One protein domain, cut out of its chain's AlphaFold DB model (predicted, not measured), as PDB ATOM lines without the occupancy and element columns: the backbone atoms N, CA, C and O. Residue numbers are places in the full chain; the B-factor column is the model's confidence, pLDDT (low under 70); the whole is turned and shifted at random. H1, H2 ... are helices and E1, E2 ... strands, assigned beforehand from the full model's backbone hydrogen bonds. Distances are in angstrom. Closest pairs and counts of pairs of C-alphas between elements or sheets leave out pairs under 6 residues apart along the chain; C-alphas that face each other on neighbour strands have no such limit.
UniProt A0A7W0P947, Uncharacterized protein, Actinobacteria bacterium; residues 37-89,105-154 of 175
ATOM      1  N   ILE A  37       0.148 -16.019  -0.165       71.44
ATOM      2  CA  ILE A  37      -0.072 -15.606   1.218       71.44
ATOM      3  C   ILE A  37       0.057 -14.102   1.247       71.44
ATOM      4  O   ILE A  37       1.037 -13.549   0.740       71.44
ATOM      5  N   THR A  38      -0.922 -13.443   1.848       77.56
ATOM      6  CA  THR A  38      -0.855 -12.010   2.084       77.56
ATOM      7  C   THR A  38      -0.463 -11.761   3.532       77.56
ATOM      8  O   THR A  38      -1.076 -12.276   4.465       77.56
ATOM      9  N   ILE A  39       0.592 -10.976   3.700       78.94
ATOM     10  CA  ILE A  39       1.096 -10.488   4.974       78.94
ATOM     11  C   ILE A  39       0.711  -9.013   5.066       78.94
ATOM     12  O   ILE A  39       0.945  -8.247   4.134       78.94
ATOM     13  N   CYS A  40       0.128  -8.611   6.183       81.50
ATOM     14  CA  CYS A  40       0.036  -7.218   6.582       81.50
ATOM     15  C   CYS A  40       1.305  -6.882   7.353       81.50
ATOM     16  O   CYS A  40       1.463  -7.304   8.498       81.50
ATOM     17  N   HIS A  41       2.213  -6.169   6.699       85.38
ATOM     18  CA  HIS A  41       3.443  -5.686   7.304       85.38
ATOM     19  C   HIS A  41       3.168  -4.357   7.994       85.38
ATOM     20  O   HIS A  41       2.651  -3.433   7.358       85.38
ATOM     21  N   ARG A  42       3.449  -4.282   9.295       81.19
ATOM     22  CA  ARG A  42       3.179  -3.083  10.088       81.19
ATOM     23  C   ARG A  42       4.164  -1.989   9.699       81.19
ATOM     24  O   ARG A  42       5.372  -2.204   9.691       81.19
ATOM     25  N   THR A  43       3.643  -0.800   9.437       82.56
ATOM     26  CA  THR A  43       4.456   0.398   9.216       82.56
ATOM     27  C   THR A  43       4.524   1.247  10.490       82.56
ATOM     28  O   THR A  43       3.830   0.997  11.478       82.56
ATOM     29  N   SER A  44       5.345   2.294  10.472       79.19
ATOM     30  CA  SER A  44       5.352   3.339  11.501       79.19
ATOM     31  C   SER A  44       4.286   4.425  11.283       79.19
ATOM     32  O   SER A  44       4.193   5.353  12.084       79.19
ATOM     33  N   SER A  45       3.483   4.342  10.217       78.88
ATOM     34  CA  SER A  45       2.490   5.363   9.880       78.88
ATOM     35  C   SER A  45       1.201   5.167  10.673       78.88
ATOM     36  O   SER A  45       0.606   4.094  10.676       78.88
ATOM     37  N   THR A  46       0.719   6.235  11.305       75.25
ATOM     38  CA  THR A  46      -0.588   6.249  11.975       75.25
ATOM     39  C   THR A  46      -1.752   6.250  10.985       75.25
ATOM     40  O   THR A  46      -2.814   5.720  11.296       75.25
ATOM     41  N   THR A  47      -1.551   6.809   9.788       77.81
ATOM     42  CA  THR A  47      -2.567   6.913   8.731       77.81
ATOM     43  C   THR A  47      -2.543   5.733   7.760       77.81
ATOM     44  O   THR A  47      -3.578   5.395   7.196       77.81
ATOM     45  N   ASN A  48      -1.395   5.067   7.601       80.31
ATOM     46  CA  ASN A  48      -1.220   3.873   6.769       80.31
ATOM     47  C   ASN A  48      -0.529   2.749   7.557       80.31
ATOM     48  O   ASN A  48       0.600   2.376   7.230       80.31
ATOM     49  N   PRO A  49      -1.178   2.193   8.594       80.31
ATOM     50  CA  PRO A  49      -0.528   1.329   9.583       80.31
ATOM     51  C   PRO A  49      -0.015  -0.003   9.043       80.31
ATOM     52  O   PRO A  49       0.779  -0.668   9.708       80.31
ATOM     53  N   TYR A  50      -0.457  -0.394   7.849       84.75
ATOM     54  CA  TYR A  50      -0.103  -1.660   7.233       84.75
ATOM     55  C   TYR A  50       0.095  -1.532   5.728       84.75
ATOM     56  O   TYR A  50      -0.680  -0.866   5.044       84.75
ATOM     57  N   VAL A  51       1.074  -2.268   5.208       88.06
ATOM     58  CA  VAL A  51       1.223  -2.542   3.773       88.06
ATOM     59  C   VAL A  51       1.008  -4.026   3.498       88.06
ATOM     60  O   VAL A  51       1.356  -4.882   4.311       88.06
ATOM     61  N   LYS A  52       0.414  -4.348   2.345       86.62
ATOM     62  CA  LYS A  52       0.205  -5.736   1.918       86.62
ATOM     63  C   LYS A  52       1.444  -6.252   1.201       86.62
ATOM     64  O   LYS A  52       1.824  -5.724   0.162       86.62
ATOM     65  N   ILE A  53       2.004  -7.345   1.697       84.56
ATOM     66  CA  ILE A  53       3.064  -8.097   1.033       84.56
ATOM     67  C   ILE A  53       2.464  -9.424   0.581       84.56
ATOM     68  O   ILE A  53       1.971 -10.200   1.395       84.56
ATOM     69  N   SER A  54       2.468  -9.678  -0.726       79.69
ATOM     70  CA  SER A  54       2.015 -10.957  -1.279       79.69
ATOM     71  C   SER A  54       3.216 -11.820  -1.617       79.69
ATOM     72  O   SER A  54       3.960 -11.506  -2.544       79.69
ATOM     73  N   VAL A  55       3.379 -12.925  -0.901       73.00
ATOM     74  CA  VAL A  55       4.436 -13.900  -1.172       73.00
ATOM     75  C   VAL A  55       3.856 -15.109  -1.900       73.00
ATOM     76  O   VAL A  55       2.784 -15.616  -1.560       73.00
ATOM     77  N   SER A  56       4.549 -15.540  -2.951       67.06
ATOM     78  CA  SER A  56       4.206 -16.731  -3.730       67.06
ATOM     79  C   SER A  56       4.629 -17.977  -2.956       67.06
ATOM     80  O   SER A  56       5.821 -18.238  -2.847       67.06
ATOM     81  N   GLY A  57       3.677 -18.752  -2.449       60.81
ATOM     82  CA  GLY A  57       3.861 -20.073  -1.852       60.81
ATOM     83  C   GLY A  57       2.883 -20.336  -0.712       60.81
ATOM     84  O   GLY A  57       1.964 -19.565  -0.470       60.81
ATOM     85  N   SER A  58       3.047 -21.454  -0.016       54.25
ATOM     86  CA  SER A  58       2.065 -21.916   0.964       54.25
ATOM     87  C   SER A  58       2.611 -21.939   2.385       54.25
ATOM     88  O   SER A  58       3.759 -22.300   2.629       54.25
ATOM     89  N   VAL A  59       1.754 -21.586   3.348       51.38
ATOM     90  CA  VAL A  59       2.101 -21.595   4.777       51.38
ATOM     91  C   VAL A  59       2.286 -23.022   5.297       51.38
ATOM     92  O   VAL A  59       2.916 -23.222   6.324       51.38
ATOM     93  N   ALA A  60       1.753 -24.015   4.576       47.84
ATOM     94  CA  ALA A  60       1.758 -25.417   4.974       47.84
ATOM     95  C   ALA A  60       2.842 -26.269   4.285       47.84
ATOM     96  O   ALA A  60       2.837 -27.488   4.466       47.84
ATOM     97  N   THR A  61       3.757 -25.678   3.501       43.34
ATOM     98  CA  THR A  61       4.918 -26.411   2.970       43.34
ATOM     99  C   THR A  61       6.202 -25.951   3.653       43.34
ATOM    100  O   THR A  61       6.757 -24.897   3.354       43.34
ATOM    101  N   ALA A  62       6.672 -26.793   4.566       42.53
ATOM    102  CA  ALA A  62       7.825 -26.652   5.457       42.53
ATOM    103  C   ALA A  62       9.197 -26.401   4.790       42.53
ATOM    104  O   ALA A  62      10.227 -26.391   5.456       42.53
ATOM    105  N   SER A  63       9.275 -26.256   3.464       40.69
ATOM    106  CA  SER A  63      10.574 -26.156   2.774       40.69
ATOM    107  C   SER A  63      10.560 -25.316   1.498       40.69
ATOM    108  O   SER A  63      11.510 -25.367   0.722       40.69
ATOM    109  N   SER A  64       9.507 -24.533   1.252       48.94
ATOM    110  CA  SER A  64       9.519 -23.572   0.146       48.94
ATOM    111  C   SER A  64      10.082 -22.226   0.623       48.94
ATOM    112  O   SER A  64       9.873 -21.821   1.762       48.94
ATOM    113  N   GLY A  65      10.788 -21.480  -0.234       48.62
ATOM    114  CA  GLY A  65      11.304 -20.145   0.129       48.62
ATOM    115  C   GLY A  65      10.220 -19.183   0.652       48.62
ATOM    116  O   GLY A  65      10.511 -18.263   1.415       48.62
ATOM    117  N   ALA A  66       8.957 -19.450   0.314       55.88
ATOM    118  CA  ALA A  66       7.783 -18.723   0.772       55.88
ATOM    119  C   ALA A  66       7.515 -18.860   2.276       55.88
ATOM    120  O   ALA A  66       7.246 -17.859   2.934       55.88
ATOM    121  N   SER A  67       7.623 -20.062   2.847       59.16
ATOM    122  CA  SER A  67       7.428 -20.269   4.287       59.16
ATOM    123  C   SER A  67       8.559 -19.639   5.106       59.16
ATOM    124  O   SER A  67       8.298 -19.091   6.177       59.16
ATOM    125  N   LYS A  68       9.785 -19.570   4.565       67.44
ATOM    126  CA  LYS A  68      10.885 -18.790   5.163       67.44
ATOM    127  C   LYS A  68      10.595 -17.287   5.167       67.44
ATOM    128  O   LYS A  68      10.825 -16.637   6.183       67.44
ATOM    129  N   ALA A  69      10.076 -16.745   4.063       70.00
ATOM    130  CA  ALA A  69       9.710 -15.331   3.966       70.00
ATOM    131  C   ALA A  69       8.583 -14.969   4.945       70.00
ATOM    132  O   ALA A  69       8.703 -13.995   5.684       70.00
ATOM    133  N   VAL A  70       7.532 -15.794   5.022       71.12
ATOM    134  CA  VAL A  70       6.460 -15.617   6.014       71.12
ATOM    135  C   VAL A  70       7.027 -15.656   7.430       71.12
ATOM    136  O   VAL A  70       6.763 -14.751   8.213       71.12
ATOM    137  N   LYS A  71       7.854 -16.656   7.758       71.56
ATOM    138  CA  LYS A  71       8.455 -16.786   9.092       71.56
ATOM    139  C   LYS A  71       9.335 -15.591   9.457       71.56
ATOM    140  O   LYS A  71       9.312 -15.172  10.607       71.56
ATOM    141  N   ALA A  72      10.098 -15.052   8.507       74.69
ATOM    142  CA  ALA A  72      10.912 -13.860   8.726       74.69
ATOM    143  C   ALA A  72      10.041 -12.624   8.995       74.69
ATOM    144  O   ALA A  72      10.280 -11.910   9.960       74.69
ATOM    145  N   HIS A  73       8.977 -12.419   8.214       74.38
ATOM    146  CA  HIS A  73       8.043 -11.317   8.451       74.38
ATOM    147  C   HIS A  73       7.325 -11.431   9.794       74.38
ATOM    148  O   HIS A  73       7.229 -10.454  10.522       74.38
ATOM    149  N   LEU A  74       6.892 -12.627  10.188       72.06
ATOM    150  CA  LEU A  74       6.219 -12.830  11.475       72.06
ATOM    151  C   LEU A  74       7.130 -12.624  12.699       72.06
ATOM    152  O   LEU A  74       6.637 -12.603  13.825       72.06
ATOM    153  N   GLN A  75       8.443 -12.452  12.509       72.00
ATOM    154  CA  GLN A  75       9.346 -12.014  13.580       72.00
ATOM    155  C   GLN A  75       9.275 -10.501  13.818       72.00
ATOM    156  O   GLN A  75       9.641 -10.042  14.902       72.00
ATOM    157  N   HIS A  76       8.793  -9.721  12.845       69.25
ATOM    158  CA  HIS A  76       8.629  -8.285  12.993       69.25
ATOM    159  C   HIS A  76       7.420  -7.915  13.833       69.25
ATOM    160  O   HIS A  76       6.394  -8.597  13.919       69.25
ATOM    161  N   ALA A  77       7.566  -6.760  14.469       66.94
ATOM    162  CA  ALA A  77       6.682  -6.347  15.516       66.94
ATOM    163  C   ALA A  77       5.290  -5.918  15.015       66.94
ATOM    164  O   ALA A  77       5.071  -4.738  14.766       66.94
ATOM    165  N   GLY A  78       4.323  -6.837  14.962       69.44
ATOM    166  CA  GLY A  78       2.937  -6.539  14.581       69.44
ATOM    167  C   GLY A  78       2.606  -6.897  13.136       69.44
ATOM    168  O   GLY A  78       1.497  -6.596  12.697       69.44
ATOM    169  N   ASP A  79       3.526  -7.566  12.441       76.00
ATOM    170  CA  ASP A  79       3.265  -8.232  11.168       76.00
ATOM    171  C   ASP A  79       2.294  -9.397  11.367       76.00
ATOM    172  O   ASP A  79       2.306 -10.071  12.402       76.00
ATOM    173  N   MET A  80       1.443  -9.646  10.371       72.50
ATOM    174  CA  MET A  80       0.478 -10.743  10.429       72.50
ATOM    175  C   MET A  80       0.117 -11.316   9.071       72.50
ATOM    176  O   MET A  80       0.090 -10.599   8.079       72.50
ATOM    177  N   VAL A  81      -0.222 -12.603   9.033       73.81
ATOM    178  CA  VAL A  81      -0.811 -13.226   7.847       73.81
ATOM    179  C   VAL A  81      -2.322 -13.013   7.872       73.81
ATOM    180  O   VAL A  81      -2.975 -13.134   8.909       73.81
ATOM    181  N   ILE A  82      -2.885 -12.708   6.710       69.12
ATOM    182  CA  ILE A  82      -4.328 -12.653   6.495       69.12
ATOM    183  C   ILE A  82      -4.736 -13.748   5.508       69.12
ATOM    184  O   ILE A  82      -3.985 -14.114   4.601       69.12
ATOM    185  N   ALA A  83      -5.927 -14.310   5.702       60.12
ATOM    186  CA  ALA A  83      -6.436 -15.351   4.822       60.12
ATOM    187  C   ALA A  83      -6.890 -14.746   3.484       60.12
ATOM    188  O   ALA A  83      -7.745 -13.859   3.450       60.12
ATOM    189  N   GLY A  84      -6.336 -15.256   2.382       62.19
ATOM    190  CA  GLY A  84      -6.734 -14.876   1.029       62.19
ATOM    191  C   GLY A  84      -6.601 -13.375   0.766       62.19
ATOM    192  O   GLY A  84      -5.537 -12.791   0.934       62.19
ATOM    193  N   ASN A  85      -7.695 -12.758   0.333       59.25
ATOM    194  CA  ASN A  85      -7.793 -11.354  -0.066       59.25
ATOM    195  C   ASN A  85      -8.401 -10.446   1.016       59.25
ATOM    196  O   ASN A  85      -8.822  -9.330   0.705       59.25
ATOM    197  N   ALA A  86      -8.416 -10.895   2.276       65.25
ATOM    198  CA  ALA A  86      -8.842 -10.068   3.397       65.25
ATOM    199  C   ALA A  86      -8.101  -8.711   3.433       65.25
ATOM    200  O   ALA A  86      -7.034  -8.506   2.836       65.25
ATOM    201  N   THR A  87      -8.701  -7.722   4.084       70.69
ATOM    202  CA  THR A  87      -8.082  -6.410   4.280       70.69
ATOM    203  C   THR A  87      -7.145  -6.441   5.479       70.69
ATOM    204  O   THR A  87      -7.366  -7.172   6.444       70.69
ATOM    205  N   CYS A  88      -6.071  -5.656   5.402       74.00
ATOM    206  CA  CYS A  88      -5.265  -5.398   6.586       74.00
ATOM    207  C   CYS A  88      -6.055  -4.531   7.564       74.00
ATOM    208  O   CYS A  88      -6.933  -3.782   7.123       74.00
ATOM    209  N   PRO A  89      -5.745  -4.603   8.868       73.25
ATOM    210  CA  PRO A  89      -6.334  -3.692   9.832       73.25
ATOM    211  C   PRO A  89      -6.093  -2.246   9.398       73.25
ATOM    212  O   PRO A  89      -5.015  -1.901   8.918       73.25
ATOM    213  N   GLN A 105      -7.705  -7.323  21.359       58.41
ATOM    214  CA  GLN A 105      -7.263  -7.826  20.063       58.41
ATOM    215  C   GLN A 105      -7.128  -9.347  20.203       58.41
ATOM    216  O   GLN A 105      -6.304  -9.847  20.975       58.41
ATOM    217  N   LYS A 106      -8.012 -10.089  19.534       66.38
ATOM    218  CA  LYS A 106      -7.970 -11.552  19.497       66.38
ATOM    219  C   LYS A 106      -7.065 -11.972  18.352       66.38
ATOM    220  O   LYS A 106      -7.225 -11.495  17.233       66.38
ATOM    221  N   THR A 107      -6.154 -12.886  18.638       71.56
ATOM    222  CA  THR A 107      -5.271 -13.489  17.646       71.56
ATOM    223  C   THR A 107      -5.680 -14.941  17.471       71.56
ATOM    224  O   THR A 107      -5.783 -15.680  18.452       71.56
ATOM    225  N   THR A 108      -5.937 -15.351  16.231       77.31
ATOM    226  CA  THR A 108      -6.273 -16.736  15.918       77.31
ATOM    227  C   THR A 108      -5.023 -17.463  15.442       77.31
ATOM    228  O   THR A 108      -4.528 -17.207  14.353       77.31
ATOM    229  N   LEU A 109      -4.523 -18.394  16.243       80.75
ATOM    230  CA  LEU A 109      -3.530 -19.371  15.825       80.75
ATOM    231  C   LEU A 109      -4.256 -20.601  15.262       80.75
ATOM    232  O   LEU A 109      -5.156 -21.152  15.888       80.75
ATOM    233  N   CYS A 110      -3.861 -21.046  14.083       81.19
ATOM    234  CA  CYS A 110      -4.341 -22.262  13.451       81.19
ATOM    235  C   CYS A 110      -3.222 -23.295  13.513       81.19
ATOM    236  O   CYS A 110      -2.255 -23.209  12.757       81.19
ATOM    237  N   HIS A 111      -3.369 -24.250  14.427       84.12
ATOM    238  CA  HIS A 111      -2.412 -25.327  14.648       84.12
ATOM    239  C   HIS A 111      -2.667 -26.468  13.665       84.12
ATOM    240  O   HIS A 111      -3.788 -26.985  13.599       84.12
ATOM    241  N   ARG A 112      -1.663 -26.853  12.875       81.75
ATOM    242  CA  ARG A 112      -1.812 -27.872  11.835       81.75
ATOM    243  C   ARG A 112      -1.898 -29.260  12.460       81.75
ATOM    244  O   ARG A 112      -0.980 -29.726  13.113       81.75
ATOM    245  N   THR A 113      -2.984 -29.974  12.183       81.12
ATOM    246  CA  THR A 113      -3.254 -31.293  12.794       81.12
ATOM    247  C   THR A 113      -2.685 -32.472  12.004       81.12
ATOM    248  O   THR A 113      -2.777 -33.616  12.437       81.12
ATOM    249  N   GLY A 114      -2.224 -32.232  10.770       74.25
ATOM    250  CA  GLY A 114      -1.882 -33.285   9.807       74.25
ATOM    251  C   GLY A 114      -3.089 -34.000   9.171       74.25
ATOM    252  O   GLY A 114      -2.916 -34.768   8.224       74.25
ATOM    253  N   SER A 115      -4.323 -33.729   9.612       77.81
ATOM    254  CA  SER A 115      -5.532 -34.349   9.056       77.81
ATOM    255  C   SER A 115      -5.947 -33.717   7.730       77.81
ATOM    256  O   SER A 115      -6.132 -32.510   7.623       77.81
ATOM    257  N   LYS A 116      -6.235 -34.544   6.719       69.94
ATOM    258  CA  LYS A 116      -6.816 -34.071   5.447       69.94
ATOM    259  C   LYS A 116      -8.259 -33.564   5.590       69.94
ATOM    260  O   LYS A 116      -8.732 -32.850   4.719       69.94
ATOM    261  N   ARG A 117      -8.971 -33.962   6.655       74.31
ATOM    262  CA  ARG A 117     -10.393 -33.625   6.882       74.31
ATOM    263  C   ARG A 117     -10.583 -32.445   7.833       74.31
ATOM    264  O   ARG A 117     -11.553 -31.710   7.701       74.31
ATOM    265  N   LYS A 118      -9.683 -32.287   8.804       74.75
ATOM    266  CA  LYS A 118      -9.677 -31.187   9.780       74.75
ATOM    267  C   LYS A 118      -8.259 -30.625   9.883       74.75
ATOM    268  O   LYS A 118      -7.604 -30.883  10.885       74.75
ATOM    269  N   PRO A 119      -7.756 -29.926   8.853       75.75
ATOM    270  CA  PRO A 119      -6.330 -29.615   8.729       75.75
ATOM    271  C   PRO A 119      -5.783 -28.686   9.804       75.75
ATOM    272  O   PRO A 119      -4.578 -28.704  10.044       75.75
ATOM    273  N   PHE A 120      -6.654 -27.933  10.476       81.56
ATOM    274  CA  PHE A 120      -6.269 -27.013  11.534       81.56
ATOM    275  C   PHE A 120      -7.190 -27.121  12.746       81.56
ATOM    276  O   PHE A 120      -8.401 -27.312  12.609       81.56
ATOM    277  N   VAL A 121      -6.607 -26.931  13.926       85.94
ATOM    278  CA  VAL A 121      -7.310 -26.606  15.168       85.94
ATOM    279  C   VAL A 121      -7.154 -25.112  15.420       85.94
ATOM    280  O   VAL A 121      -6.057 -24.565  15.328       85.94
ATOM    281  N   LYS A 122      -8.271 -24.448  15.721       84.50
ATOM    282  CA  LYS A 122      -8.306 -23.020  16.028       84.50
ATOM    283  C   LYS A 122      -7.995 -22.795  17.505       84.50
ATOM    284  O   LYS A 122      -8.730 -23.261  18.368       84.50
ATOM    285  N   ILE A 123      -6.965 -22.011  17.777       83.25
ATOM    286  CA  ILE A 123      -6.573 -21.535  19.100       83.25
ATOM    287  C   ILE A 123      -6.771 -20.019  19.096       83.25
ATOM    288  O   ILE A 123      -6.201 -19.312  18.270       83.25
ATOM    289  N   THR A 124      -7.616 -19.505  19.989       78.25
ATOM    290  CA  THR A 124      -7.842 -18.056  20.111       78.25
ATOM    291  C   THR A 124      -7.108 -17.545  21.335       78.25
ATOM    292  O   THR A 124      -7.369 -18.001  22.444       78.25
ATOM    293  N   VAL A 125      -6.215 -16.582  21.134       72.69
ATOM    294  CA  VAL A 125      -5.461 -15.945  22.211       72.69
ATOM    295  C   VAL A 125      -5.930 -14.500  22.338       72.69
ATOM    296  O   VAL A 125      -5.827 -13.714  21.395       72.69
ATOM    297  N   SER A 126      -6.482 -14.151  23.497       67.81
ATOM    298  CA  SER A 126      -6.943 -12.792  23.795       67.81
ATOM    299  C   SER A 126      -5.763 -11.915  24.217       67.81
ATOM    300  O   SER A 126      -4.968 -12.320  25.061       67.81
ATOM    301  N   GLY A 127      -5.646 -10.715  23.644       57.56
ATOM    302  CA  GLY A 127      -4.648  -9.721  24.056       57.56
ATOM    303  C   GLY A 127      -3.210 -10.037  23.640       57.56
ATOM    304  O   GLY A 127      -2.282  -9.446  24.183       57.56
ATOM    305  N   ALA A 128      -3.002 -10.963  22.699       56.72
ATOM    306  CA  ALA A 128      -1.671 -11.323  22.222       56.72
ATOM    307  C   ALA A 128      -1.342 -10.590  20.919       56.72
ATOM    308  O   ALA A 128      -1.708 -11.079  19.844       56.72
ATOM    309  N   PRO A 129      -0.619  -9.456  20.955       56.31
ATOM    310  CA  PRO A 129       0.052  -8.994  19.754       56.31
ATOM    311  C   PRO A 129       1.103 -10.043  19.362       56.31
ATOM    312  O   PRO A 129       1.787 -10.594  20.231       56.31
ATOM    313  N   MET A 130       1.286 -10.302  18.063       54.69
ATOM    314  CA  MET A 130       2.423 -11.118  17.593       54.69
ATOM    315  C   MET A 130       3.767 -10.531  18.048       54.69
ATOM    316  O   MET A 130       4.751 -11.247  18.215       54.69
ATOM    317  N   SER A 131       3.763  -9.232  18.352       52.84
ATOM    318  CA  SER A 131       4.848  -8.519  18.997       52.84
ATOM    319  C   SER A 131       4.493  -8.080  20.401       52.84
ATOM    320  O   SER A 131       3.911  -7.025  20.634       52.84
ATOM    321  N   GLY A 132       4.843  -8.927  21.348       58.47
ATOM    322  CA  GLY A 132       4.811  -8.589  22.753       58.47
ATOM    323  C   GLY A 132       5.839  -9.424  23.489       58.47
ATOM    324  O   GLY A 132       6.271 -10.490  23.038       58.47
ATOM    325  N   THR A 133       6.240  -8.945  24.652       62.78
ATOM    326  CA  THR A 133       7.029  -9.718  25.614       62.78
ATOM    327  C   THR A 133       6.124 -10.452  26.603       62.78
ATOM    328  O   THR A 133       6.609 -11.051  27.558       62.78
ATOM    329  N   THR A 134       4.807 -10.450  26.379       71.12
ATOM    330  CA  THR A 134       3.860 -11.184  27.220       71.12
ATOM    331  C   THR A 134       4.042 -12.694  27.043       71.12
ATOM    332  O   THR A 134       4.540 -13.173  26.017       71.12
ATOM    333  N   ALA A 135       3.615 -13.469  28.044       72.31
ATOM    334  CA  ALA A 135       3.593 -14.928  27.950       72.31
ATOM    335  C   ALA A 135       2.759 -15.401  26.746       72.31
ATOM    336  O   ALA A 135       3.165 -16.322  26.045       72.31
ATOM    337  N   ALA A 136       1.662 -14.702  26.447       70.44
ATOM    338  CA  ALA A 136       0.812 -14.978  25.300       70.44
ATOM    339  C   ALA A 136       1.551 -14.763  23.964       70.44
ATOM    340  O   ALA A 136       1.533 -15.636  23.099       70.44
ATOM    341  N   SER A 137       2.292 -13.661  23.813       70.44
ATOM    342  CA  SER A 137       3.114 -13.406  22.622       70.44
ATOM    343  C   SER A 137       4.295 -14.381  22.488       70.44
ATOM    344  O   SER A 137       4.682 -14.746  21.379       70.44
ATOM    345  N   ARG A 138       4.886 -14.848  23.599       75.62
ATOM    346  CA  ARG A 138       5.867 -15.952  23.575       75.62
ATOM    347  C   ARG A 138       5.229 -17.272  23.137       75.62
ATOM    348  O   ARG A 138       5.792 -17.936  22.276       75.62
ATOM    349  N   ALA A 139       4.054 -17.613  23.664       76.00
ATOM    350  CA  ALA A 139       3.340 -18.837  23.310       76.00
ATOM    351  C   ALA A 139       2.949 -18.870  21.825       76.00
ATOM    352  O   ALA A 139       3.137 -19.894  21.170       76.00
ATOM    353  N   VAL A 140       2.478 -17.747  21.270       74.38
ATOM    354  CA  VAL A 140       2.181 -17.622  19.833       74.38
ATOM    355  C   VAL A 140       3.442 -17.845  18.991       74.38
ATOM    356  O   VAL A 140       3.414 -18.630  18.046       74.38
ATOM    357  N   ARG A 141       4.574 -17.224  19.357       74.12
ATOM    358  CA  ARG A 141       5.856 -17.430  18.657       74.12
ATOM    359  C   ARG A 141       6.362 -18.866  18.748       74.12
ATOM    360  O   ARG A 141       6.897 -19.359  17.764       74.12
ATOM    361  N   ALA A 142       6.194 -19.522  19.894       76.44
ATOM    362  CA  ALA A 142       6.575 -20.920  20.068       76.44
ATOM    363  C   ALA A 142       5.758 -21.841  19.150       76.44
ATOM    364  O   ALA A 142       6.331 -22.690  18.479       76.44
ATOM    365  N   HIS A 143       4.445 -21.620  19.026       76.00
ATOM    366  CA  HIS A 143       3.617 -22.397  18.098       76.00
ATOM    367  C   HIS A 143       3.992 -22.163  16.633       76.00
ATOM    368  O   HIS A 143       4.032 -23.102  15.853       76.00
ATOM    369  N   LEU A 144       4.371 -20.938  16.257       72.88
ATOM    370  CA  LEU A 144       4.889 -20.649  14.913       72.88
ATOM    371  C   LEU A 144       6.218 -21.359  14.587       72.88
ATOM    372  O   LEU A 144       6.691 -21.281  13.452       72.88
ATOM    373  N   GLN A 145       6.856 -22.023  15.557       74.25
ATOM    374  CA  GLN A 145       7.998 -22.893  15.282       74.25
ATOM    375  C   GLN A 145       7.579 -24.275  14.774       74.25
ATOM    376  O   GLN A 145       8.414 -24.960  14.190       74.25
ATOM    377  N   HIS A 146       6.317 -24.676  14.954       68.62
ATOM    378  CA  HIS A 146       5.792 -25.905  14.379       68.62
ATOM    379  C   HIS A 146       5.512 -25.740  12.888       68.62
ATOM    380  O   HIS A 146       4.985 -24.728  12.420       68.62
ATOM    381  N   GLU A 147       5.840 -26.783  12.133       70.19
ATOM    382  CA  GLU A 147       5.674 -26.778  10.688       70.19
ATOM    383  C   GLU A 147       4.195 -26.715  10.282       70.19
ATOM    384  O   GLU A 147       3.407 -27.638  10.510       70.19
ATOM    385  N   GLY A 148       3.837 -25.624   9.603       70.06
ATOM    386  CA  GLY A 148       2.500 -25.390   9.069       70.06
ATOM    387  C   GLY A 148       1.514 -24.724  10.027       70.06
ATOM    388  O   GLY A 148       0.359 -24.559   9.636       70.06
ATOM    389  N   ASP A 149       1.944 -24.322  11.223       74.31
ATOM    390  CA  ASP A 149       1.152 -23.463  12.105       74.31
ATOM    391  C   ASP A 149       1.099 -22.035  11.554       74.31
ATOM    392  O   ASP A 149       2.085 -21.501  11.043       74.31
ATOM    393  N   VAL A 150      -0.071 -21.399  11.644       72.12
ATOM    394  CA  VAL A 150      -0.280 -20.054  11.086       72.12
ATOM    395  C   VAL A 150      -1.031 -19.163  12.047       72.12
ATOM    396  O   VAL A 150      -1.931 -19.618  12.745       72.12
ATOM    397  N   VAL A 151      -0.716 -17.873  12.049       72.88
ATOM    398  CA  VAL A 151      -1.466 -16.885  12.825       72.88
ATOM    399  C   VAL A 151      -2.246 -15.979  11.885       72.88
ATOM    400  O   VAL A 151      -1.688 -15.437  10.935       72.88
ATOM    401  N   ILE A 152      -3.530 -15.811  12.182       71.00
ATOM    402  CA  ILE A 152      -4.479 -14.980  11.454       71.00
ATOM    403  C   ILE A 152      -5.006 -13.893  12.391       71.00
ATOM    404  O   ILE A 152      -5.299 -14.137  13.566       71.00
ATOM    405  N   ALA A 153      -5.127 -12.684  11.853       64.94
ATOM    406  CA  ALA A 153      -5.686 -11.544  12.562       64.94
ATOM    407  C   ALA A 153      -7.141 -11.790  12.998       64.94
ATOM    408  O   ALA A 153      -7.957 -12.330  12.243       64.94
ATOM    409  N   GLY A 154      -7.486 -11.334  14.202       65.44
ATOM    410  CA  GLY A 154      -8.865 -11.313  14.675       65.44
ATOM    411  C   GLY A 154      -9.446 -12.697  14.970       65.44
ATOM    412  O   GLY A 154      -8.758 -13.648  15.349       65.44
TER     413      GLY A 154
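Overview. This is residues 37 to 89 and 105 to 154 of the 175 residues of an uncharacterized protein of Actinobacteria bacterium (UniProt A0A7W0P947). Two like lobes meet edge to edge, and each is a small three-stranded antiparallel sheet with one helix over one face: H1 covers the sheet E2, E1, E3, and H2 covers the sheet E5, E4, E6. The lobes meet at edge strands E3 and E6, both helices lie to the same side of the whole, and the turns of the two hairpins, near Thr 46 and Arg 117, lie at its far ends. The printed part has 103 residues with two named helices and six named strands, in the order E1, E2, H1, E3, E4, E5, H2, E6; the class is mixed, helices and strands. It is compact, with a radius of gyration of the C-alphas of 13.1 A and spans of 41 by 31 by 21 A.

Along the chain. Find C-alpha 37 at (-0.072, -15.606, 1.218); from there E1 runs through residues 37 to 42, 15.7 A long. E2 is residues 50 to 56, 19.1 A, and H1 is residues 65 to 73, 12.6 A. E3 is residues 80 to 82, 6.5 A. Past the cut, look for C-alpha 106 at (-7.970, -11.552, 19.497), where E4 begins; it takes residues 106 to 112, 19.1 A. E5 is residues 120 to 126, 18.8 A, H2 is residues 135 to 143, 12.4 A, and E6 is residues 150 to 153, 10.2 A, ending at C-alpha 153, (-5.686, -11.544, 12.562).

Arrangement. Begin with the hairpin E1 and E2, antiparallel at 151 degrees, where N 39 and O 53 are 2.8 A apart, within hydrogen-bond range. On the other side of E1 is E3, antiparallel at 140 degrees, with N 40 and O 80 2.7 A apart. H1 is on this sheet at a height of 9.0 A and runs along the strands, at 20 degrees to E1 on the local plane; its closest C-alphas to E2 are Ala 66 and Ser 56, 6.1 A. E2, H1, E3 form a split strand-helix-strand unit, two strands running the same way with E1 between them, and its crossover is right-handed. In the second sheet, the hairpin E4 and E5 is antiparallel at 155 degrees, with N 109 and O 123 2.8 A apart, and E4 and E6 are antiparallel at 158 degrees, with N 110 and O 150 2.7 A apart. H2 is on it at a height of 9.7 A, along the strands, at 22 degrees to E4 on the local plane; Val 140 and Leu 109 are their closest C-alphas, 7.2 A. E5, H2, E6 form the second such split unit, also right-handed. Between the sheets, the closest C-alphas of E3 and E6 are Val 81 and Ile 152, 5.4 A; H1 and H2 are apart. In H1 and H2 every O i to N i+4 pair is within hydrogen-bond range.

Size, cuts and confidence. The two C-alphas farthest apart, those of Thr 46 and Arg 117, are 41.4 A from each other. Residues 90 to 104 are not printed, and C-alphas 89 and 105 are 11.1 A apart across the cut. Of the links printed whole, each is short. The mean pLDDT of the printed part is 70.7, and 35 residues are under 70, among them 56 to 68 and 126 to 133.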